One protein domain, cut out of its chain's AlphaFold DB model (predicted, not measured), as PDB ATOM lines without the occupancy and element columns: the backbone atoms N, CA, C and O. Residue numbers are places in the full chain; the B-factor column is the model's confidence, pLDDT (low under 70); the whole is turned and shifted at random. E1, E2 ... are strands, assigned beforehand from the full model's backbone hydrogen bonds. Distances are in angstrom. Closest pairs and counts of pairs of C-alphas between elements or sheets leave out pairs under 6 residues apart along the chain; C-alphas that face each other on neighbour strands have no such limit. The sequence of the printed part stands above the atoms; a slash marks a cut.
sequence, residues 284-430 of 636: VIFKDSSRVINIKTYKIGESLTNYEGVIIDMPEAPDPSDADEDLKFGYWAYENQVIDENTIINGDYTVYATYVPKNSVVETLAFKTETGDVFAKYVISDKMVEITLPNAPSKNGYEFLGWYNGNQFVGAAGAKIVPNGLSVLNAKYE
ATOM      1  N   VAL A 284     -52.340  20.001  -4.191       97.56
ATOM      2  CA  VAL A 284     -52.479  21.418  -4.535       97.56
ATOM      3  C   VAL A 284     -53.604  22.028  -3.706       97.56
ATOM      4  O   VAL A 284     -54.737  21.558  -3.728       97.56
ATOM      5  N   ILE A 285     -53.295  23.076  -2.946       95.88
ATOM      6  CA  ILE A 285     -54.263  23.824  -2.137       95.88
ATOM      7  C   ILE A 285     -54.532  25.163  -2.814       95.88
ATOM      8  O   ILE A 285     -53.617  25.966  -2.978       95.88
ATOM      9  N   PHE A 286     -55.796  25.432  -3.128       94.81
ATOM     10  CA  PHE A 286     -56.232  26.652  -3.799       94.81
ATOM     11  C   PHE A 286     -56.722  27.674  -2.784       94.81
ATOM     12  O   PHE A 286     -57.588  27.377  -1.952       94.81
ATOM     13  N   LYS A 287     -56.162  28.882  -2.835       91.44
ATOM     14  CA  LYS A 287     -56.445  29.942  -1.873       91.44
ATOM     15  C   LYS A 287     -56.817  31.271  -2.515       91.44
ATOM     16  O   LYS A 287     -56.213  31.704  -3.487       91.44
ATOM     17  N   ASP A 288     -57.762  31.950  -1.885       86.56
ATOM     18  CA  ASP A 288     -58.228  33.274  -2.261       86.56
ATOM     19  C   ASP A 288     -57.860  34.317  -1.209       86.56
ATOM     20  O   ASP A 288     -58.125  34.132  -0.019       86.56
ATOM     21  N   SER A 289     -57.280  35.434  -1.631       73.94
ATOM     22  CA  SER A 289     -57.022  36.584  -0.766       73.94
ATOM     23  C   SER A 289     -58.135  37.640  -0.773       73.94
ATOM     24  O   SER A 289     -58.074  38.541   0.060       73.94
ATOM     25  N   SER A 290     -59.135  37.559  -1.663       64.69
ATOM     26  CA  SER A 290     -60.130  38.630  -1.865       64.69
ATOM     27  C   SER A 290     -61.358  38.563  -0.949       64.69
ATOM     28  O   SER A 290     -62.004  39.588  -0.747       64.69
ATOM     29  N   ARG A 291     -61.689  37.420  -0.326       59.06
ATOM     30  CA  ARG A 291     -63.026  37.253   0.297       59.06
ATOM     31  C   ARG A 291     -63.305  38.006   1.607       59.06
ATOM     32  O   ARG A 291     -64.358  37.759   2.173       59.06
ATOM     33  N   VAL A 292     -62.443  38.915   2.081       52.53
ATOM     34  CA  VAL A 292     -62.798  40.064   2.952       52.53
ATOM     35  C   VAL A 292     -61.665  41.094   2.856       52.53
ATOM     36  O   VAL A 292     -60.502  40.756   3.072       52.53
ATOM     37  N   ILE A 293     -62.025  42.360   2.636       51.78
ATOM     38  CA  ILE A 293     -61.180  43.557   2.429       51.78
ATOM     39  C   ILE A 293     -60.200  43.914   3.582       51.78
ATOM     40  O   ILE A 293     -59.723  45.037   3.660       51.78
ATOM     41  N   ASN A 294     -59.870  42.985   4.489       53.69
ATOM     42  CA  ASN A 294     -58.809  43.108   5.501       53.69
ATOM     43  C   ASN A 294     -58.135  41.741   5.783       53.69
ATOM     44  O   ASN A 294     -58.057  41.278   6.921       53.69
ATOM     45  N   ILE A 295     -57.698  41.103   4.688       60.94
ATOM     46  CA  ILE A 295     -56.758  39.974   4.529       60.94
ATOM     47  C   ILE A 295     -56.888  38.854   5.574       60.94
ATOM     48  O   ILE A 295     -56.087  38.711   6.500       60.94
ATOM     49  N   LYS A 296     -57.840  37.953   5.332       60.41
ATOM     50  CA  LYS A 296     -57.683  36.536   5.682       60.41
ATOM     51  C   LYS A 296     -57.621  35.760   4.377       60.41
ATOM     52  O   LYS A 296     -58.446  35.968   3.503       60.41
ATOM     53  N   THR A 297     -56.626  34.897   4.218       69.38
ATOM     54  CA  THR A 297     -56.573  33.993   3.068       69.38
ATOM     55  C   THR A 297     -57.577  32.857   3.278       69.38
ATOM     56  O   THR A 297     -57.506  32.156   4.288       69.38
ATOM     57  N   TYR A 298     -58.484  32.652   2.326       83.00
ATOM     58  CA  TYR A 298     -59.522  31.622   2.357       83.00
ATOM     59  C   TYR A 298     -59.121  30.429   1.496       83.00
ATOM     60  O   TYR A 298     -58.572  30.603   0.415       83.00
ATOM     61  N   LYS A 299     -59.390  29.204   1.953       89.75
ATOM     62  CA  LYS A 299     -59.225  28.006   1.121       89.75
ATOM     63  C   LYS A 299     -60.450  27.868   0.215       89.75
ATOM     64  O   LYS A 299     -61.555  27.757   0.739       89.75
ATOM     65  N   ILE A 300     -60.246  27.872  -1.101       90.19
ATOM     66  CA  ILE A 300     -61.298  27.584  -2.089       90.19
ATOM     67  C   ILE A 300     -61.501  26.075  -2.190       90.19
ATOM     68  O   ILE A 300     -62.619  25.585  -2.095       90.19
ATOM     69  N   GLY A 301     -60.400  25.341  -2.337       92.62
ATOM     70  CA  GLY A 301     -60.425  23.907  -2.569       92.62
ATOM     71  C   GLY A 301     -59.055  23.278  -2.371       92.62
ATOM     72  O   GLY A 301     -58.069  23.942  -2.037       92.62
ATOM     73  N   GLU A 302     -59.005  21.969  -2.544       95.81
ATOM     74  CA  GLU A 302     -57.766  21.220  -2.691       95.81
ATOM     75  C   GLU A 302     -57.960  20.137  -3.741       95.81
ATOM     76  O   GLU A 302     -59.079  19.682  -3.950       95.81
ATOM     77  N   SER A 303     -56.865  19.738  -4.367       97.38
ATOM     78  CA  SER A 303     -56.836  18.688  -5.374       97.38
ATOM     79  C   SER A 303     -55.549  17.883  -5.246       97.38
ATOM     80  O   SER A 303     -54.601  18.312  -4.574       97.38
ATOM     81  N   LEU A 304     -55.520  16.717  -5.877       97.56
ATOM     82  CA  LEU A 304     -54.320  15.905  -6.037       97.56
ATOM     83  C   LEU A 304     -53.876  15.930  -7.500       97.56
ATOM     84  O   LEU A 304     -54.651  16.276  -8.393       97.56
ATOM     85  N   THR A 305     -52.622  15.564  -7.733       97.00
ATOM     86  CA  THR A 305     -52.124  15.296  -9.081       97.00
ATOM     87  C   THR A 305     -52.409  13.850  -9.486       97.00
ATOM     88  O   THR A 305     -52.515  12.978  -8.624       97.00
ATOM     89  N   ASN A 306     -52.522  13.578 -10.786       95.44
ATOM     90  CA  ASN A 306     -52.520  12.216 -11.332       95.44
ATOM     91  C   ASN A 306     -51.075  11.730 -11.616       95.44
ATOM     92  O   ASN A 306     -50.107  12.429 -11.303       95.44
ATOM     93  N   TYR A 307     -50.915  10.545 -12.226       94.25
ATOM     94  CA  TYR A 307     -49.600  10.008 -12.624       94.25
ATOM     95  C   TYR A 307     -48.903  10.781 -13.745       94.25
ATOM     96  O   TYR A 307     -47.707  10.611 -13.939       94.25
ATOM     97  N   GLU A 308     -49.609  11.634 -14.479       92.19
ATOM     98  CA  GLU A 308     -48.998  12.537 -15.462       92.19
ATOM     99  C   GLU A 308     -48.488  13.819 -14.781       92.19
ATOM    100  O   GLU A 308     -47.867  14.660 -15.416       92.19
ATOM    101  N   GLY A 309     -48.743  13.985 -13.477       92.50
ATOM    102  CA  GLY A 309     -48.337  15.151 -12.699       92.50
ATOM    103  C   GLY A 309     -49.258  16.361 -12.866       92.50
ATOM    104  O   GLY A 309     -48.946  17.423 -12.328       92.50
ATOM    105  N   VAL A 310     -50.387  16.223 -13.567       93.19
ATOM    106  CA  VAL A 310     -51.381  17.294 -13.740       93.19
ATOM    107  C   VAL A 310     -52.462  17.241 -12.665       93.19
ATOM    108  O   VAL A 310     -52.684  16.210 -12.027       93.19
ATOM    109  N   ILE A 311     -53.126  18.371 -12.436       96.25
ATOM    110  CA  ILE A 311     -54.172  18.530 -11.418       96.25
ATOM    111  C   ILE A 311     -55.437  17.779 -11.857       96.25
ATOM    112  O   ILE A 311     -55.919  17.992 -12.964       96.25
ATOM    113  N   ILE A 312     -55.997  16.936 -10.983       95.62
ATOM    114  CA  ILE A 312     -57.184  16.117 -11.299       95.62
ATOM    115  C   ILE A 312     -58.454  16.962 -11.374       95.62
ATOM    116  O   ILE A 312     -59.239  16.837 -12.308       95.62
ATOM    117  N   ASP A 313     -58.668  17.788 -10.353       94.69
ATOM    118  CA  ASP A 313     -59.865  18.614 -10.218       94.69
ATOM    119  C   ASP A 313     -59.460  20.052  -9.911       94.69
ATOM    120  O   ASP A 313     -58.938  20.349  -8.831       94.69
ATOM    121  N   MET A 314     -59.630  20.931 -10.892       93.50
ATOM    122  CA  MET A 314     -59.306  22.341 -10.761       93.50
ATOM    123  C   MET A 314     -60.563  23.098 -10.321       93.50
ATOM    124  O   MET A 314     -61.592  22.993 -10.987       93.50
ATOM    125  N   PRO A 315     -60.520  23.860  -9.211       93.12
ATOM    126  CA  PRO A 315     -61.712  24.523  -8.711       93.12
ATOM    127  C   PRO A 315     -62.198  25.591  -9.687       93.12
ATOM    128  O   PRO A 315     -61.412  26.194 -10.425       93.12
ATOM    129  N   GLU A 316     -63.496  25.877  -9.613       90.12
ATOM    130  CA  GLU A 316     -64.097  26.991 -10.335       90.12
ATOM    131  C   GLU A 316     -63.373  28.308 -10.012       90.12
ATOM    132  O   GLU A 316     -62.928  28.549  -8.881       90.12
ATOM    133  N   ALA A 317     -63.228  29.152 -11.034       88.25
ATOM    134  CA  ALA A 317     -62.595  30.452 -10.898       88.25
ATOM    135  C   ALA A 317     -63.337  31.297  -9.843       88.25
ATOM    136  O   ALA A 317     -64.550  31.478  -9.965       88.25
ATOM    137  N   PRO A 318     -62.646  31.837  -8.821       87.44
ATOM    138  CA  PRO A 318     -63.290  32.712  -7.853       87.44
ATOM    139  C   PRO A 318     -63.800  33.983  -8.520       87.44
ATOM    140  O   PRO A 318     -63.114  34.571  -9.358       87.44
ATOM    141  N   ASP A 319     -64.976  34.438  -8.100       83.25
ATOM    142  CA  ASP A 319     -65.541  35.706  -8.543       83.25
ATOM    143  C   ASP A 319     -65.056  36.849  -7.629       83.25
ATOM    144  O   ASP A 319     -65.451  36.910  -6.462       83.25
ATOM    145  N   PRO A 320     -64.190  37.763  -8.114       79.44
ATOM    146  CA  PRO A 320     -63.756  38.908  -7.323       79.44
ATOM    147  C   PRO A 320     -64.805  40.009  -7.207       79.44
ATOM    148  O   PRO A 320     -64.549  40.952  -6.468       79.44
ATOM    149  N   SER A 321     -65.941  39.943  -7.913       69.56
ATOM    150  CA  SER A 321     -66.939  41.021  -7.902       69.56
ATOM    151  C   SER A 321     -67.563  41.256  -6.522       69.56
ATOM    152  O   SER A 321     -67.971  42.374  -6.219       69.56
ATOM    153  N   ASP A 322     -67.525  40.245  -5.649       68.69
ATOM    154  CA  ASP A 322     -67.868  40.365  -4.228       68.69
ATOM    155  C   ASP A 322     -66.920  41.315  -3.457       68.69
ATOM    156  O   ASP A 322     -67.257  41.783  -2.367       68.69
ATOM    157  N   ALA A 323     -65.722  41.579  -3.992       69.44
ATOM    158  CA  ALA A 323     -64.678  42.406  -3.386       69.44
ATOM    159  C   ALA A 323     -64.379  43.690  -4.182       69.44
ATOM    160  O   ALA A 323     -64.194  44.742  -3.569       69.44
ATOM    161  N   ASP A 324     -64.313  43.611  -5.514       79.94
ATOM    162  CA  ASP A 324     -64.026  44.726  -6.422       79.94
ATOM    163  C   ASP A 324     -64.631  44.464  -7.816       79.94
ATOM    164  O   ASP A 324     -64.291  43.492  -8.498       79.94
ATOM    165  N   GLU A 325     -65.530  45.349  -8.255       83.00
ATOM    166  CA  GLU A 325     -66.253  45.224  -9.522       83.00
ATOM    167  C   GLU A 325     -65.394  45.488 -10.771       83.00
ATOM    168  O   GLU A 325     -65.782  45.074 -11.867       83.00
ATOM    169  N   ASP A 326     -64.223  46.117 -10.641       86.56
ATOM    170  CA  ASP A 326     -63.323  46.405 -11.767       86.56
ATOM    171  C   ASP A 326     -62.354  45.248 -12.069       86.56
ATOM    172  O   ASP A 326     -61.685  45.219 -13.117       86.56
ATOM    173  N   LEU A 327     -62.304  44.256 -11.178       86.88
ATOM    174  CA  LEU A 327     -61.454  43.082 -11.294       86.88
ATOM    175  C   LEU A 327     -62.179  41.896 -11.940       86.88
ATOM    176  O   LEU A 327     -63.403  41.763 -11.927       86.88
ATOM    177  N   LYS A 328     -61.387  41.003 -12.528       87.81
ATOM    178  CA  LYS A 328     -61.788  39.651 -12.925       87.81
ATOM    179  C   LYS A 328     -60.737  38.653 -12.458       87.81
ATOM    180  O   LYS A 328     -59.576  39.020 -12.254       87.81
ATOM    181  N   PHE A 329     -61.131  37.391 -12.330       90.06
ATOM    182  CA  PHE A 329     -60.165  36.313 -12.170       90.06
ATOM    183  C   PHE A 329     -59.198  36.298 -13.357       90.06
ATOM    184  O   PHE A 329     -59.616  36.312 -14.517       90.06
ATOM    185  N   GLY A 330     -57.903  36.326 -13.054       89.38
ATOM    186  CA  GLY A 330     -56.840  36.203 -14.039       89.38
ATOM    187  C   GLY A 330     -56.380  34.759 -14.150       89.38
ATOM    188  O   GLY A 330     -56.549  34.130 -15.191       89.38
ATOM    189  N   TYR A 331     -55.755  34.255 -13.088       91.56
ATOM    190  CA  TYR A 331     -55.114  32.943 -13.075       91.56
ATOM    191  C   TYR A 331     -54.806  32.480 -11.650       91.56
ATOM    192  O   TYR A 331     -54.763  33.275 -10.708       91.56
ATOM    193  N   TRP A 332     -54.537  31.184 -11.506       93.50
ATOM    194  CA  TRP A 332     -53.915  30.631 -10.310       93.50
ATOM    195  C   TRP A 332     -52.402  30.765 -10.408       93.50
ATOM    196  O   TRP A 332     -51.821  30.494 -11.457       93.50
ATOM    197  N   ALA A 333     -51.766  31.186  -9.320       91.50
ATOM    198  CA  ALA A 333     -50.331  31.414  -9.283       91.50
ATOM    199  C   ALA A 333     -49.660  30.629  -8.157       91.50
ATOM    200  O   ALA A 333     -50.129  30.633  -7.014       91.50
ATOM    201  N   TYR A 334     -48.531  30.007  -8.479       90.69
ATOM    202  CA  TYR A 334     -47.528  29.594  -7.506       90.69
ATOM    203  C   TYR A 334     -46.292  30.460  -7.736       90.69
ATOM    204  O   TYR A 334     -45.632  30.340  -8.767       90.69
ATOM    205  N   GLU A 335     -46.017  31.380  -6.811       85.62
ATOM    206  CA  GLU A 335     -45.026  32.441  -7.025       85.62
ATOM    207  C   GLU A 335     -45.326  33.218  -8.329       85.62
ATOM    208  O   GLU A 335     -46.403  33.798  -8.451       85.62
ATOM    209  N   ASN A 336     -44.419  33.202  -9.313       83.75
ATOM    210  CA  ASN A 336     -44.601  33.846 -10.623       83.75
ATOM    211  C   ASN A 336     -45.093  32.877 -11.719       83.75
ATOM    212  O   ASN A 336     -45.301  33.292 -12.865       83.75
ATOM    213  N   GLN A 337     -45.237  31.588 -11.398       90.31
ATOM    214  CA  GLN A 337     -45.694  30.566 -12.332       90.31
ATOM    215  C   GLN A 337     -47.221  30.555 -12.388       90.31
ATOM    216  O   GLN A 337     -47.895  30.475 -11.359       90.31
ATOM    217  N   VAL A 338     -47.763  30.584 -13.603       93.12
ATOM    218  CA  VAL A 338     -49.184  30.344 -13.851       93.12
ATOM    219  C   VAL A 338     -49.450  28.846 -13.741       93.12
ATOM    220  O   VAL A 338     -48.779  28.033 -14.379       93.12
ATOM    221  N   ILE A 339     -50.445  28.499 -12.934       93.94
ATOM    222  CA  ILE A 339     -50.911  27.132 -12.740       93.94
ATOM    223  C   ILE A 339     -52.238  26.974 -13.481       93.94
ATOM    224  O   ILE A 339     -53.210  27.667 -13.177       93.94
ATOM    225  N   ASP A 340     -52.258  26.080 -14.463       91.12
ATOM    226  CA  ASP A 340     -53.452  25.651 -15.180       91.12
ATOM    227  C   ASP A 340     -53.574  24.118 -15.159       91.12
ATOM    228  O   ASP A 340     -52.734  23.425 -14.581       91.12
ATOM    229  N   GLU A 341     -54.649  23.591 -15.739       88.12
ATOM    230  CA  GLU A 341     -54.960  22.156 -15.786       88.12
ATOM    231  C   GLU A 341     -53.889  21.305 -16.489       88.12
ATOM    232  O   GLU A 341     -53.827  20.104 -16.258       88.12
ATOM    233  N   ASN A 342     -53.013  21.914 -17.298       86.62
ATOM    234  CA  ASN A 342     -51.931  21.227 -18.007       86.62
ATOM    235  C   ASN A 342     -50.563  21.434 -17.340       86.62
ATOM    236  O   ASN A 342     -49.556  20.898 -17.807       86.62
ATOM    237  N   THR A 343     -50.491  22.230 -16.268       88.94
ATOM    238  CA  THR A 343     -49.231  22.467 -15.567       88.94
ATOM    239  C   THR A 343     -48.805  21.210 -14.813       88.94
ATOM    240  O   THR A 343     -49.511  20.733 -13.927       88.94
ATOM    241  N   ILE A 344     -47.592  20.729 -15.101       88.56
ATOM    242  CA  ILE A 344     -46.968  19.629 -14.357       88.56
ATOM    243  C   ILE A 344     -46.524  20.126 -12.977       88.56
ATOM    244  O   ILE A 344     -45.670  21.012 -12.850       88.56
ATOM    245  N   ILE A 345     -47.098  19.538 -11.935       91.19
ATOM    246  CA  ILE A 345     -46.843  19.865 -10.536       91.19
ATOM    247  C   ILE A 345     -45.799  18.898  -9.969       91.19
ATOM    248  O   ILE A 345     -45.971  17.684  -9.995       91.19
ATOM    249  N   ASN A 346     -44.717  19.448  -9.414       88.75
ATOM    250  CA  ASN A 346     -43.564  18.677  -8.921       88.75
ATOM    251  C   ASN A 346     -43.373  18.792  -7.397       88.75
ATOM    252  O   ASN A 346     -42.275  18.597  -6.871       88.75
ATOM    253  N   GLY A 347     -44.423  19.182  -6.680       92.38
ATOM    254  CA  GLY A 347     -44.391  19.402  -5.242       92.38
ATOM    255  C   GLY A 347     -45.766  19.734  -4.682       92.38
ATOM    256  O   GLY A 347     -46.676  20.101  -5.419       92.38
ATOM    257  N   ASP A 348     -45.910  19.646  -3.360       95.81
ATOM    258  CA  ASP A 348     -47.129  20.127  -2.712       95.81
ATOM    259  C   ASP A 348     -47.190  21.655  -2.820       95.81
ATOM    260  O   ASP A 348     -46.339  22.363  -2.267       95.81
ATOM    261  N   TYR A 349     -48.185  22.169  -3.538       94.38
ATOM    262  CA  TYR A 349     -48.318  23.595  -3.828       94.38
ATOM    263  C   TYR A 349     -49.458  24.216  -3.028       94.38
ATOM    264  O   TYR A 349     -50.516  23.629  -2.812       94.38
ATOM    265  N   THR A 350     -49.253  25.462  -2.608       94.69
ATOM    266  CA  THR A 350     -50.351  26.355  -2.233       94.69
ATOM    267  C   THR A 350     -50.411  27.450  -3.280       94.69
ATOM    268  O   THR A 350     -49.503  28.274  -3.350       94.69
ATOM    269  N   VAL A 351     -51.460  27.430  -4.093       94.44
ATOM    270  CA  VAL A 351     -51.658  28.371  -5.194       94.44
ATOM    271  C   VAL A 351     -52.654  29.447  -4.793       94.44
ATOM    272  O   VAL A 351     -53.586  29.197  -4.022       94.44
ATOM    273  N   TYR A 352     -52.455  30.647  -5.318       91.25
ATOM    274  CA  TYR A 352     -53.246  31.822  -4.981       91.25
ATOM    275  C   TYR A 352     -53.976  32.351  -6.208       91.25
ATOM    276  O   TYR A 352     -53.404  32.420  -7.298       91.25
ATOM    277  N   ALA A 353     -55.240  32.723  -6.028       91.06
ATOM    278  CA  ALA A 353     -56.004  33.406  -7.057       91.06
ATOM    279  C   ALA A 353     -55.395  34.789  -7.301       91.06
ATOM    280  O   ALA A 353     -55.189  35.562  -6.364       91.06
ATOM    281  N   THR A 354     -55.110  35.094  -8.564       87.81
ATOM    282  CA  THR A 354     -54.644  36.412  -8.989       87.81
ATOM    283  C   THR A 354     -55.729  37.102  -9.792       87.81
ATOM    284  O   THR A 354     -56.293  36.530 -10.727       87.81
ATOM    285  N   TYR A 355     -55.999  38.353  -9.433       87.88
ATOM    286  CA  TYR A 355     -57.020  39.185 -10.053       87.88
ATOM    287  C   TYR A 355     -56.384  40.261 -10.913       87.88
ATOM    288  O   TYR A 355     -55.354  40.832 -10.557       87.88
ATOM    289  N   VAL A 356     -57.010  40.539 -12.050       86.50
ATOM    290  CA  VAL A 356     -56.526  41.523 -13.019       86.50
ATOM    291  C   VAL A 356     -57.662  42.463 -13.417       86.50
ATOM    292  O   VAL A 356     -58.820  42.037 -13.421       86.50
ATOM    293  N   PRO A 357     -57.377  43.725 -13.785       88.69
ATOM    294  CA  PRO A 357     -58.401  44.621 -14.312       88.69
ATOM    295  C   PRO A 357     -59.105  44.005 -15.524       88.69
ATOM    296  O   PRO A 357     -58.444  43.417 -16.392       88.69
ATOM    297  N   LYS A 358     -60.427  44.173 -15.634       87.25
ATOM    298  CA  LYS A 358     -61.245  43.553 -16.698       87.25
ATOM    299  C   LYS A 358     -60.705  43.771 -18.119       87.25
ATOM    300  O   LYS A 358     -60.752  42.845 -18.931       87.25
ATOM    301  N   ASN A 359     -60.111  44.937 -18.378       86.56
ATOM    302  CA  ASN A 359     -59.598  45.352 -19.690       86.56
ATOM    303  C   ASN A 359     -58.075  45.182 -19.866       86.56
ATOM    304  O   ASN A 359     -57.511  45.705 -20.824       86.56
ATOM    305  N   SER A 360     -57.398  44.483 -18.952       84.81
ATOM    306  CA  SER A 360     -55.955  44.224 -19.045       84.81
ATOM    307  C   SER A 360     -55.641  42.910 -19.773       84.81
ATOM    308  O   SER A 360     -56.425  41.955 -19.736       84.81
ATOM    309  N   VAL A 361     -54.480  42.868 -20.433       82.75
ATOM    310  CA  VAL A 361     -53.890  41.654 -21.015       82.75
ATOM    311  C   VAL A 361     -52.744  41.213 -20.112       82.75
ATOM    312  O   VAL A 361     -51.891  42.024 -19.758       82.75
ATOM    313  N   VAL A 362     -52.726  39.934 -19.741       84.69
ATOM    314  CA  VAL A 362     -51.631  39.347 -18.961       84.69
ATOM    315  C   VAL A 362     -50.543  38.896 -19.927       84.69
ATOM    316  O   VAL A 362     -50.741  37.959 -20.701       84.69
ATOM    317  N   GLU A 363     -49.394  39.566 -19.895       88.56
ATOM    318  CA  GLU A 363     -48.217  39.131 -20.645       88.56
ATOM    319  C   GLU A 363     -47.577  37.923 -19.951       88.56
ATOM    320  O   GLU A 363     -47.363  37.924 -18.734       88.56
ATOM    321  N   THR A 364     -47.272  36.880 -20.728       91.50
ATOM    322  CA  THR A 364     -46.652  35.654 -20.214       91.50
ATOM    323  C   THR A 364     -45.483  35.200 -21.079       91.50
ATOM    324  O   THR A 364     -45.463  35.415 -22.292       91.50
ATOM    325  N   LEU A 365     -44.522  34.539 -20.438       93.31
ATOM    326  CA  LEU A 365     -43.487  33.745 -21.079       93.31
ATOM    327  C   LEU A 365     -43.916  32.276 -21.057       93.31
ATOM    328  O   LEU A 365     -44.034  31.679 -19.984       93.31
ATOM    329  N   ALA A 366     -44.150  31.699 -22.234       93.25
ATOM    330  CA  ALA A 366     -44.508  30.295 -22.389       93.25
ATOM    331  C   ALA A 366     -43.269  29.433 -22.646       93.25
ATOM    332  O   ALA A 366     -42.419  29.766 -23.471       93.25
ATOM    333  N   PHE A 367     -43.208  28.283 -21.992       93.38
ATOM    334  CA  PHE A 367     -42.175  27.288 -22.214       93.38
ATOM    335  C   PHE A 367     -42.767  26.072 -22.917       93.38
ATOM    336  O   PHE A 367     -43.783  25.526 -22.479       93.38
ATOM    337  N   LYS A 368     -42.134  25.666 -24.016       92.88
ATOM    338  CA  LYS A 368     -42.633  24.622 -24.909       92.88
ATOM    339  C   LYS A 368     -41.700  23.427 -24.997       92.88
ATOM    340  O   LYS A 368     -40.481  23.587 -24.986       92.88
ATOM    341  N   THR A 369     -42.277  22.243 -25.135       89.81
ATOM    342  CA  THR A 369     -41.561  21.017 -25.509       89.81
ATOM    343  C   THR A 369     -41.103  21.075 -26.975       89.81
ATOM    344  O   THR A 369     -41.518  21.953 -27.734       89.81
ATOM    345  N   GLU A 370     -40.275  20.118 -27.413       85.56
ATOM    346  CA  GLU A 370     -39.869  20.000 -28.829       85.56
ATOM    347  C   GLU A 370     -41.055  19.751 -29.780       85.56
ATOM    348  O   GLU A 370     -40.984  20.112 -30.953       85.56
ATOM    349  N   THR A 371     -42.155  19.174 -29.282       84.25
ATOM    350  CA  THR A 371     -43.405  18.967 -30.037       84.25
ATOM    351  C   THR A 371     -44.230  20.248 -30.191       84.25
ATOM    352  O   THR A 371     -45.120  20.304 -31.036       84.25
ATOM    353  N   GLY A 372     -43.902  21.301 -29.432       84.69
ATOM    354  CA  GLY A 372     -44.583  22.597 -29.460       84.69
ATOM    355  C   GLY A 372     -45.653  22.783 -28.380       84.69
ATOM    356  O   GLY A 372     -46.266  23.857 -28.330       84.69
ATOM    357  N   ASP A 373     -45.843  21.791 -27.509       86.44
ATOM    358  CA  ASP A 373     -46.810  21.825 -26.411       86.44
ATOM    359  C   ASP A 373     -46.318  22.744 -25.295       86.44
ATOM    360  O   ASP A 373     -45.144  22.719 -24.925       86.44
ATOM    361  N   VAL A 374     -47.205  23.585 -24.760       88.25
ATOM    362  CA  VAL A 374     -46.869  24.486 -23.650       88.25
ATOM    363  C   VAL A 374     -46.969  23.709 -22.344       88.25
ATOM    364  O   VAL A 374     -48.071  23.339 -21.959       88.25
ATOM    365  N   PHE A 375     -45.849  23.511 -21.648       84.44
ATOM    366  CA  PHE A 375     -45.849  22.798 -20.361       84.44
ATOM    367  C   PHE A 375     -45.804  23.744 -19.146       84.44
ATOM    368  O   PHE A 375     -46.141  23.345 -18.036       84.44
ATOM    369  N   ALA A 376     -45.368  24.996 -19.332       89.69
ATOM    370  CA  ALA A 376     -45.340  26.000 -18.270       89.69
ATOM    371  C   ALA A 376     -45.508  27.422 -18.820       89.69
ATOM    372  O   ALA A 376     -45.071  27.737 -19.932       89.69
ATOM    373  N   LYS A 377     -46.105  28.304 -18.014       92.50
ATOM    374  CA  LYS A 377     -46.246  29.738 -18.296       92.50
ATOM    375  C   LYS A 377     -45.871  30.549 -17.063       92.50
ATOM    376  O   LYS A 377     -46.192  30.165 -15.941       92.50
ATOM    377  N   TYR A 378     -45.230  31.688 -17.278       91.94
ATOM    378  CA  TYR A 378     -44.849  32.623 -16.220       91.94
ATOM    379  C   TYR A 378     -45.323  34.023 -16.566       91.94
ATOM    380  O   TYR A 378     -45.253  34.420 -17.726       91.94
ATOM    381  N   VAL A 379     -45.785  34.778 -15.573       88.94
ATOM    382  CA  VAL A 379     -46.241  36.157 -15.791       88.94
ATOM    383  C   VAL A 379     -45.056  37.118 -15.834       88.94
ATOM    384  O   VAL A 379     -44.152  37.030 -15.007       88.94
ATOM    385  N   ILE A 380     -45.074  38.042 -16.799       87.06
ATOM    386  CA  ILE A 380     -44.019  39.046 -17.038       87.06
ATOM    387  C   ILE A 380     -44.576  40.472 -16.939       87.06
ATOM    388  O   ILE A 380     -44.334  41.320 -17.790       87.06
ATOM    389  N   SER A 381     -45.360  40.731 -15.889       71.75
ATOM    390  CA  SER A 381     -46.103  41.984 -15.687       71.75
ATOM    391  C   SER A 381     -45.226  43.237 -15.559       71.75
ATOM    392  O   SER A 381     -45.732  44.344 -15.746       71.75
ATOM    393  N   ASP A 382     -43.922  43.089 -15.298       67.88
ATOM    394  CA  ASP A 382     -42.935  44.158 -15.447       67.88
ATOM    395  C   ASP A 382     -41.717  43.686 -16.278       67.88
ATOM    396  O   ASP A 382     -41.336  42.513 -16.271       67.88
ATOM    397  N   LYS A 383     -41.090  44.610 -17.024       68.50
ATOM    398  CA  LYS A 383     -39.952  44.312 -17.923       68.50
ATOM    399  C   LYS A 383     -38.639  43.964 -17.201       68.50
ATOM    400  O   LYS A 383     -37.637  43.714 -17.865       68.50
ATOM    401  N   MET A 384     -38.630  43.994 -15.876       75.06
ATOM    402  CA  MET A 384     -37.524  43.680 -14.971       75.06
ATOM    403  C   MET A 384     -37.790  42.423 -14.120       75.06
ATOM    404  O   MET A 384     -36.917  42.063 -13.329       75.06
ATOM    405  N   VAL A 385     -38.932  41.736 -14.283       83.00
ATOM    406  CA  VAL A 385     -39.224  40.488 -13.564       83.00
ATOM    407  C   VAL A 385     -38.162  39.452 -13.912       83.00
ATOM    408  O   VAL A 385     -37.984  39.068 -15.069       83.00
ATOM    409  N   GLU A 386     -37.464  38.988 -12.881       89.69
ATOM    410  CA  GLU A 386     -36.526  37.880 -12.989       89.69
ATOM    411  C   GLU A 386     -37.292  36.552 -12.915       89.69
ATOM    412  O   GLU A 386     -38.032  36.289 -11.965       89.69
ATOM    413  N   ILE A 387     -37.098  35.699 -13.919       90.06
ATOM    414  CA  ILE A 387     -37.647  34.345 -13.980       90.06
ATOM    415  C   ILE A 387     -36.503  33.351 -13.847       90.06
ATOM    416  O   ILE A 387     -35.506  33.433 -14.562       90.06
ATOM    417  N   THR A 388     -36.677  32.375 -12.958       92.38
ATOM    418  CA  THR A 388     -35.822  31.187 -12.928       92.38
ATOM    419  C   THR A 388     -36.355  30.191 -13.951       92.38
ATOM    420  O   THR A 388     -37.507  29.774 -13.862       92.38
ATOM    421  N   LEU A 389     -35.536  29.838 -14.940       92.62
ATOM    422  CA  LEU A 389     -35.912  28.910 -15.999       92.62
ATOM    423  C   LEU A 389     -36.293  27.545 -15.389       92.62
ATOM    424  O   LEU A 389     -35.508  26.996 -14.609       92.62
ATOM    425  N   PRO A 390     -37.465  26.980 -15.725       90.12
ATOM    426  CA  PRO A 390     -37.943  25.730 -15.147       90.12
ATOM    427  C   PRO A 390     -37.109  24.529 -15.603       90.12
ATOM    428  O   PRO A 390     -36.403  24.577 -16.616       90.12
ATOM    429  N   ASN A 391     -37.241  23.418 -14.875       87.62
ATOM    430  CA  ASN A 391     -36.847  22.112 -15.395       87.62
ATOM    431  C   ASN A 391     -37.762  21.757 -16.569       87.62
ATOM    432  O   ASN A 391     -38.978  21.926 -16.477       87.62
ATOM    433  N   ALA A 392     -37.180  21.287 -17.669       87.12
ATOM    434  CA  ALA A 392     -37.964  20.764 -18.777       87.12
ATOM    435  C   ALA A 392     -38.506  19.365 -18.437       87.12
ATOM    436  O   ALA A 392     -37.931  18.693 -17.574       87.12
ATOM    437  N   PRO A 393     -39.573  18.903 -19.113       81.88
ATOM    438  CA  PRO A 393     -40.035  17.526 -18.982       81.88
ATOM    439  C   PRO A 393     -38.898  16.529 -19.237       81.88
ATOM    440  O   PRO A 393     -38.087  16.720 -20.148       81.88
ATOM    441  N   SER A 394     -38.818  15.475 -18.431       80.56
ATOM    442  CA  SER A 394     -37.841  14.409 -18.655       80.56
ATOM    443  C   SER A 394     -38.152  13.675 -19.961       80.56
ATOM    444  O   SER A 394     -39.313  13.499 -20.322       80.56
ATOM    445  N   LYS A 395     -37.110  13.248 -20.678       83.00
ATOM    446  CA  LYS A 395     -37.237  12.504 -21.935       83.00
ATOM    447  C   LYS A 395     -36.264  11.327 -21.908       83.00
ATOM    448  O   LYS A 395     -35.054  11.525 -21.985       83.00
ATOM    449  N   ASN A 396     -36.792  10.109 -21.783       77.50
ATOM    450  CA  ASN A 396     -36.002   8.880 -21.673       77.50
ATOM    451  C   ASN A 396     -34.968   8.755 -22.804       77.50
ATOM    452  O   ASN A 396     -35.321   8.793 -23.982       77.50
ATOM    453  N   GLY A 397     -33.695   8.588 -22.436       85.69
ATOM    454  CA  GLY A 397     -32.593   8.487 -23.394       85.69
ATOM    455  C   GLY A 397     -32.088   9.808 -23.957       85.69
ATOM    456  O   GLY A 397     -31.298   9.791 -24.901       85.69
ATOM    457  N   TYR A 398     -32.528  10.937 -23.406       90.19
ATOM    458  CA  TYR A 398     -32.076  12.252 -23.820       90.19
ATOM    459  C   TYR A 398     -31.643  13.105 -22.626       90.19
ATOM    460  O   TYR A 398     -32.184  13.008 -21.527       90.19
ATOM    461  N   GLU A 399     -30.679  13.980 -22.872       91.00
ATOM    462  CA  GLU A 399     -30.208  15.010 -21.958       91.00
ATOM    463  C   GLU A 399     -30.820  16.355 -22.352       91.00
ATOM    464  O   GLU A 399     -30.842  16.729 -23.525       91.00
ATOM    465  N   PHE A 400     -31.346  17.094 -21.377       93.00
ATOM    466  CA  PHE A 400     -31.876  18.433 -21.610       93.00
ATOM    467  C   PHE A 400     -30.732  19.442 -21.753       93.00
ATOM    468  O   PHE A 400     -30.015  19.714 -20.793       93.00
ATOM    469  N   LEU A 401     -30.600  20.049 -22.934       94.19
ATOM    470  CA  LEU A 401     -29.547  21.030 -23.214       94.19
ATOM    471  C   LEU A 401     -29.884  22.436 -22.708       94.19
ATOM    472  O   LEU A 401     -28.988  23.240 -22.457       94.19
ATOM    473  N   GLY A 402     -31.173  22.765 -22.604       95.56
ATOM    474  CA  GLY A 402     -31.646  24.064 -22.134       95.56
ATOM    475  C   GLY A 402     -32.760  24.677 -22.978       95.56
ATOM    476  O   GLY A 402     -33.344  24.048 -23.864       95.56
ATOM    477  N   TRP A 403     -33.049  25.939 -22.675       96.56
ATOM    478  CA  TRP A 403     -34.121  26.732 -23.262       96.56
ATOM    479  C   TRP A 403     -33.610  27.627 -24.386       96.56
ATOM    480  O   TRP A 403     -32.597  28.316 -24.241       96.56
ATOM    481  N   TYR A 404     -34.343  27.644 -25.500       96.62
ATOM    482  CA  TYR A 404     -33.958  28.350 -26.718       96.62
ATOM    483  C   TYR A 404     -35.066  29.261 -27.247       96.62
ATOM    484  O   TYR A 404     -36.233  28.874 -27.317       96.62
ATOM    485  N   ASN A 405     -34.677  30.442 -27.729       95.38
ATOM    486  CA  ASN A 405     -35.511  31.270 -28.597       95.38
ATOM    487  C   ASN A 405     -35.092  31.027 -30.056       95.38
ATOM    488  O   ASN A 405     -34.054  31.515 -30.511       95.38
ATOM    489  N   GLY A 406     -35.849  30.193 -30.772       90.88
ATOM    490  CA  GLY A 406     -35.434  29.666 -32.074       90.88
ATOM    491  C   GLY A 406     -34.115  28.889 -31.970       90.88
ATOM    492  O   GLY A 406     -34.052  27.813 -31.373       90.88
ATOM    493  N   ASN A 407     -33.041  29.444 -32.534       92.00
ATOM    494  CA  ASN A 407     -31.702  28.848 -32.477       92.00
ATOM    495  C   ASN A 407     -30.798  29.448 -31.394       92.00
ATOM    496  O   ASN A 407     -29.715  28.920 -31.162       92.00
ATOM    497  N   GLN A 408     -31.231  30.512 -30.715       95.38
ATOM    498  CA  GLN A 408     -30.433  31.174 -29.690       95.38
ATOM    499  C   GLN A 408     -30.626  30.499 -28.331       95.38
ATOM    500  O   GLN A 408     -31.749  30.420 -27.836       95.38
ATOM    501  N   PHE A 409     -29.527  30.044 -27.726       96.12
ATOM    502  CA  PHE A 409     -29.518  29.543 -26.353       96.12
ATOM    503  C   PHE A 409     -29.781  30.688 -25.373       96.12
ATOM    504  O   PHE A 409     -29.116  31.724 -25.437       96.12
ATOM    505  N   VAL A 410     -30.752  30.499 -24.484       96.69
ATOM    506  CA  VAL A 410     -31.136  31.486 -23.467       96.69
ATOM    507  C   VAL A 410     -30.614  31.083 -22.091       96.69
ATOM    508  O   VAL A 410     -30.107  31.932 -21.364       96.69
ATOM    509  N   GLY A 411     -30.683  29.796 -21.745       96.12
ATOM    510  CA  GLY A 411     -30.124  29.278 -20.497       96.12
ATOM    511  C   GLY A 411     -30.570  27.851 -20.182       96.12
ATOM    512  O   GLY A 411     -31.532  27.343 -20.756       96.12
ATOM    513  N   ALA A 412     -29.869  27.204 -19.254       95.25
ATOM    514  CA  ALA A 412     -30.253  25.903 -18.709       95.25
ATOM    515  C   ALA A 412     -31.317  26.050 -17.605       95.25
ATOM    516  O   ALA A 412     -31.593  27.157 -17.136       95.25
ATOM    517  N   ALA A 413     -31.901  24.934 -17.164       92.38
ATOM    518  CA  ALA A 413     -32.798  24.933 -16.009       92.38
ATOM    519  C   ALA A 413     -32.109  25.533 -14.767       92.38
ATOM    520  O   ALA A 413     -30.919  25.324 -14.536       92.38
ATOM    521  N   GLY A 414     -32.851  26.317 -13.983       92.31
ATOM    522  CA  GLY A 414     -32.344  27.028 -12.807       92.31
ATOM    523  C   GLY A 414     -31.617  28.346 -13.101       92.31
ATOM    524  O   GLY A 414     -31.368  29.112 -12.169       92.31
ATOM    525  N   ALA A 415     -31.292  28.661 -14.361       95.50
ATOM    526  CA  ALA A 415     -30.726  29.964 -14.701       95.50
ATOM    527  C   ALA A 415     -31.773  31.074 -14.529       95.50
ATOM    528  O   ALA A 415     -32.954  30.881 -14.810       95.50
ATOM    529  N   LYS A 416     -31.336  32.249 -14.084       94.31
ATOM    530  CA  LYS A 416     -32.188  33.426 -13.908       94.31
ATOM    531  C   LYS A 416     -32.083  34.337 -15.121       94.31
ATOM    532  O   LYS A 416     -30.974  34.657 -15.548       94.31
ATOM    533  N   ILE A 417     -33.221  34.752 -15.668       93.38
ATOM    534  CA  ILE A 417     -33.290  35.653 -16.819       93.38
ATOM    535  C   ILE A 417     -34.285  36.783 -16.578       93.38
ATOM    536  O   ILE A 417     -35.275  36.612 -15.873       93.38
ATOM    537  N   VAL A 418     -34.060  37.911 -17.244       92.31
ATOM    538  CA  VAL A 418     -35.089  38.932 -17.461       92.31
ATOM    539  C   VAL A 418     -35.591  38.756 -18.898       92.31
ATOM    540  O   VAL A 418     -34.803  38.956 -19.827       92.31
ATOM    541  N   PRO A 419     -36.859  38.361 -19.123       89.31
ATOM    542  CA  PRO A 419     -37.345  37.972 -20.449       89.31
ATOM    543  C   PRO A 419     -37.263  39.072 -21.510       89.31
ATOM    544  O   PRO A 419     -37.127  38.752 -22.682       89.31
ATOM    545  N   ASN A 420     -37.348  40.352 -21.128       85.06
ATOM    546  CA  ASN A 420     -37.192  41.524 -22.005       85.06
ATOM    547  C   ASN A 420     -37.803  41.362 -23.421       85.06
ATOM    548  O   ASN A 420     -37.115  41.492 -24.433       85.06
ATOM    549  N   GLY A 421     -39.101  41.046 -23.496       85.25
ATOM    550  CA  GLY A 421     -39.832  40.869 -24.759       85.25
ATOM    551  C   GLY A 421     -39.871  39.437 -25.309       85.25
ATOM    552  O   GLY A 421     -40.501  39.206 -26.339       85.25
ATOM    553  N   LEU A 422     -39.246  38.466 -24.635       91.38
ATOM    554  CA  LEU A 422     -39.453  37.045 -24.915       91.38
ATOM    555  C   LEU A 422     -40.875  36.626 -24.523       91.38
ATOM    556  O   LEU A 422     -41.315  36.876 -23.404       91.38
ATOM    557  N   SER A 423     -41.559  35.936 -25.434       91.62
ATOM    558  CA  SER A 423     -42.888  35.355 -25.205       91.62
ATOM    559  C   SER A 423     -42.893  33.826 -25.245       91.62
ATOM    560  O   SER A 423     -43.791  33.204 -24.681       91.62
ATOM    561  N   VAL A 424     -41.893  33.201 -25.880       94.88
ATOM    562  CA  VAL A 424     -41.778  31.741 -26.002       94.88
ATOM    563  C   VAL A 424     -40.323  31.292 -25.881       94.88
ATOM    564  O   VAL A 424     -39.441  31.871 -26.517       94.88
ATOM    565  N   LEU A 425     -40.089  30.213 -25.131       96.38
ATOM    566  CA  LEU A 425     -38.846  29.440 -25.132       96.38
ATOM    567  C   LEU A 425     -39.141  27.963 -25.396       96.38
ATOM    568  O   LEU A 425     -40.118  27.426 -24.886       96.38
ATOM    569  N   ASN A 426     -38.291  27.304 -26.177       95.44
ATOM    570  CA  ASN A 426     -38.446  25.898 -26.551       95.44
ATOM    571  C   ASN A 426     -37.343  25.064 -25.903       95.44
ATOM    572  O   ASN A 426     -36.178  25.476 -25.894       95.44
ATOM    573  N   ALA A 427     -37.713  23.903 -25.377       95.44
ATOM    574  CA  ALA A 427     -36.770  22.919 -24.879       95.44
ATOM    575  C   ALA A 427     -35.984  22.320 -26.048       95.44
ATOM    576  O   ALA A 427     -36.543  22.094 -27.122       95.44
ATOM    577  N   LYS A 428     -34.699  22.041 -25.833       94.75
ATOM    578  CA  LYS A 428     -33.897  21.207 -26.733       94.75
ATOM    579  C   LYS A 428     -33.234  20.089 -25.957       94.75
ATOM    580  O   LYS A 428     -32.778  20.304 -24.831       94.75
ATOM    581  N   TYR A 429     -33.147  18.931 -26.594       93.44
ATOM    582  CA  TYR A 429     -32.539  17.748 -26.012       93.44
ATOM    583  C   TYR A 429     -31.480  17.140 -26.934       93.44
ATOM    584  O   TYR A 429     -31.526  17.308 -28.152       93.44
ATOM    585  N   GLU A 430     -30.552  16.392 -26.349       92.38
ATOM    586  CA  GLU A 430     -29.548  15.599 -27.055       92.38
ATOM    587  C   GLU A 430     -29.673  14.127 -26.672       92.38
ATOM    588  O   GLU A 430     -29.982  13.806 -25.531       92.38
TER     589      GLU A 430
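AT A GLANCE: This is residues 284 to 430 of the 636 residues of the protein "Por secretion system C-terminal sorting domain-containing protein" of Fibrobacter sp. UWR3 (UniProt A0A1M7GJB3). One long, strongly twisted sheet of ten strands, curled like part of a barrel, makes the body, with two five-strand halves side by side: E1 to E5 in one half and E6 to E10 in the other, joined where short E4 pairs with E7. Long links without named elements, residues 305 to 326, 380 to 397 and 412 to 423, run beside these strands, and two of them pair briefly with each other. The printed part has 147 residues with no named helix and ten named strands, E1 to E10 along the chain; the class is all strand, though 62 of the 147 residues are in named elements, under half. The sheet is mixed, in the order E2 E1 E5 E3 E4 E7 E6 E10 E8 E9. The whole is compact, with a radius of gyration of the C-alphas of 16.6 A and spans of 50 by 35 by 21 A.

IN THESE COORDINATES: E1, residues 284 to 288, begins at C-alpha 284 (-52.479, 21.418, -4.535). E2 is residues 298 to 304, 18.6 A long; E3 is residues 327 to 334, 19.8 A, and bends by 52 degrees at residue 331. E4 is residues 337 to 339, and E5, residues 349 to 357, measures 25.6 A. E6 is residues 364 to 368 and E7 residues 374 to 379. E8, residues 398 to 405, is 19.9 A long and bends by 53 degrees at residue 402. E9 is residues 408 to 411; E10, residues 424 to 430, measures 20.3 A and ends at C-alpha 430 (-29.548, 15.599, -27.055).

HOW THE PARTS SIT: E2, an edge strand, forms an antiparallel hairpin with E1, with N 286 and O 301 2.9 A apart. E1 is parallel to E5 at 36 degrees, with N 287 and O 351 2.9 A apart. E5 is antiparallel to E3, with N 354 and O 331 2.8 A apart. E3 and E4 form a hairpin, with N 339 and O 332 2.8 A apart. E4 is antiparallel to E7, with N 338 and O 377 2.8 A apart. E7 and E6 form a hairpin, with N 367 and O 376 2.8 A apart. E6 is parallel to E10 at 23 degrees, with N 425 and O 366 2.9 A apart. E10 is antiparallel to E8, with N 426 and O 404 2.8 A apart. E8 and E9, the other edge strand, form a hairpin, with N 405 and O 408 2.9 A apart. Residues 387 to 388 pair with 416 to 417, antiparallel.

THE WHOLE: The two farthest C-alphas, of Asn 294 and Gly 397, are 52.2 A apart. The printed part has no cut. The links E2 to E3, E7 to E8 and E9 to E10 are long. The mean pLDDT of the printed part is 87.7; residues 290 to 297, 321 to 323 and 382 to 383 are under 70.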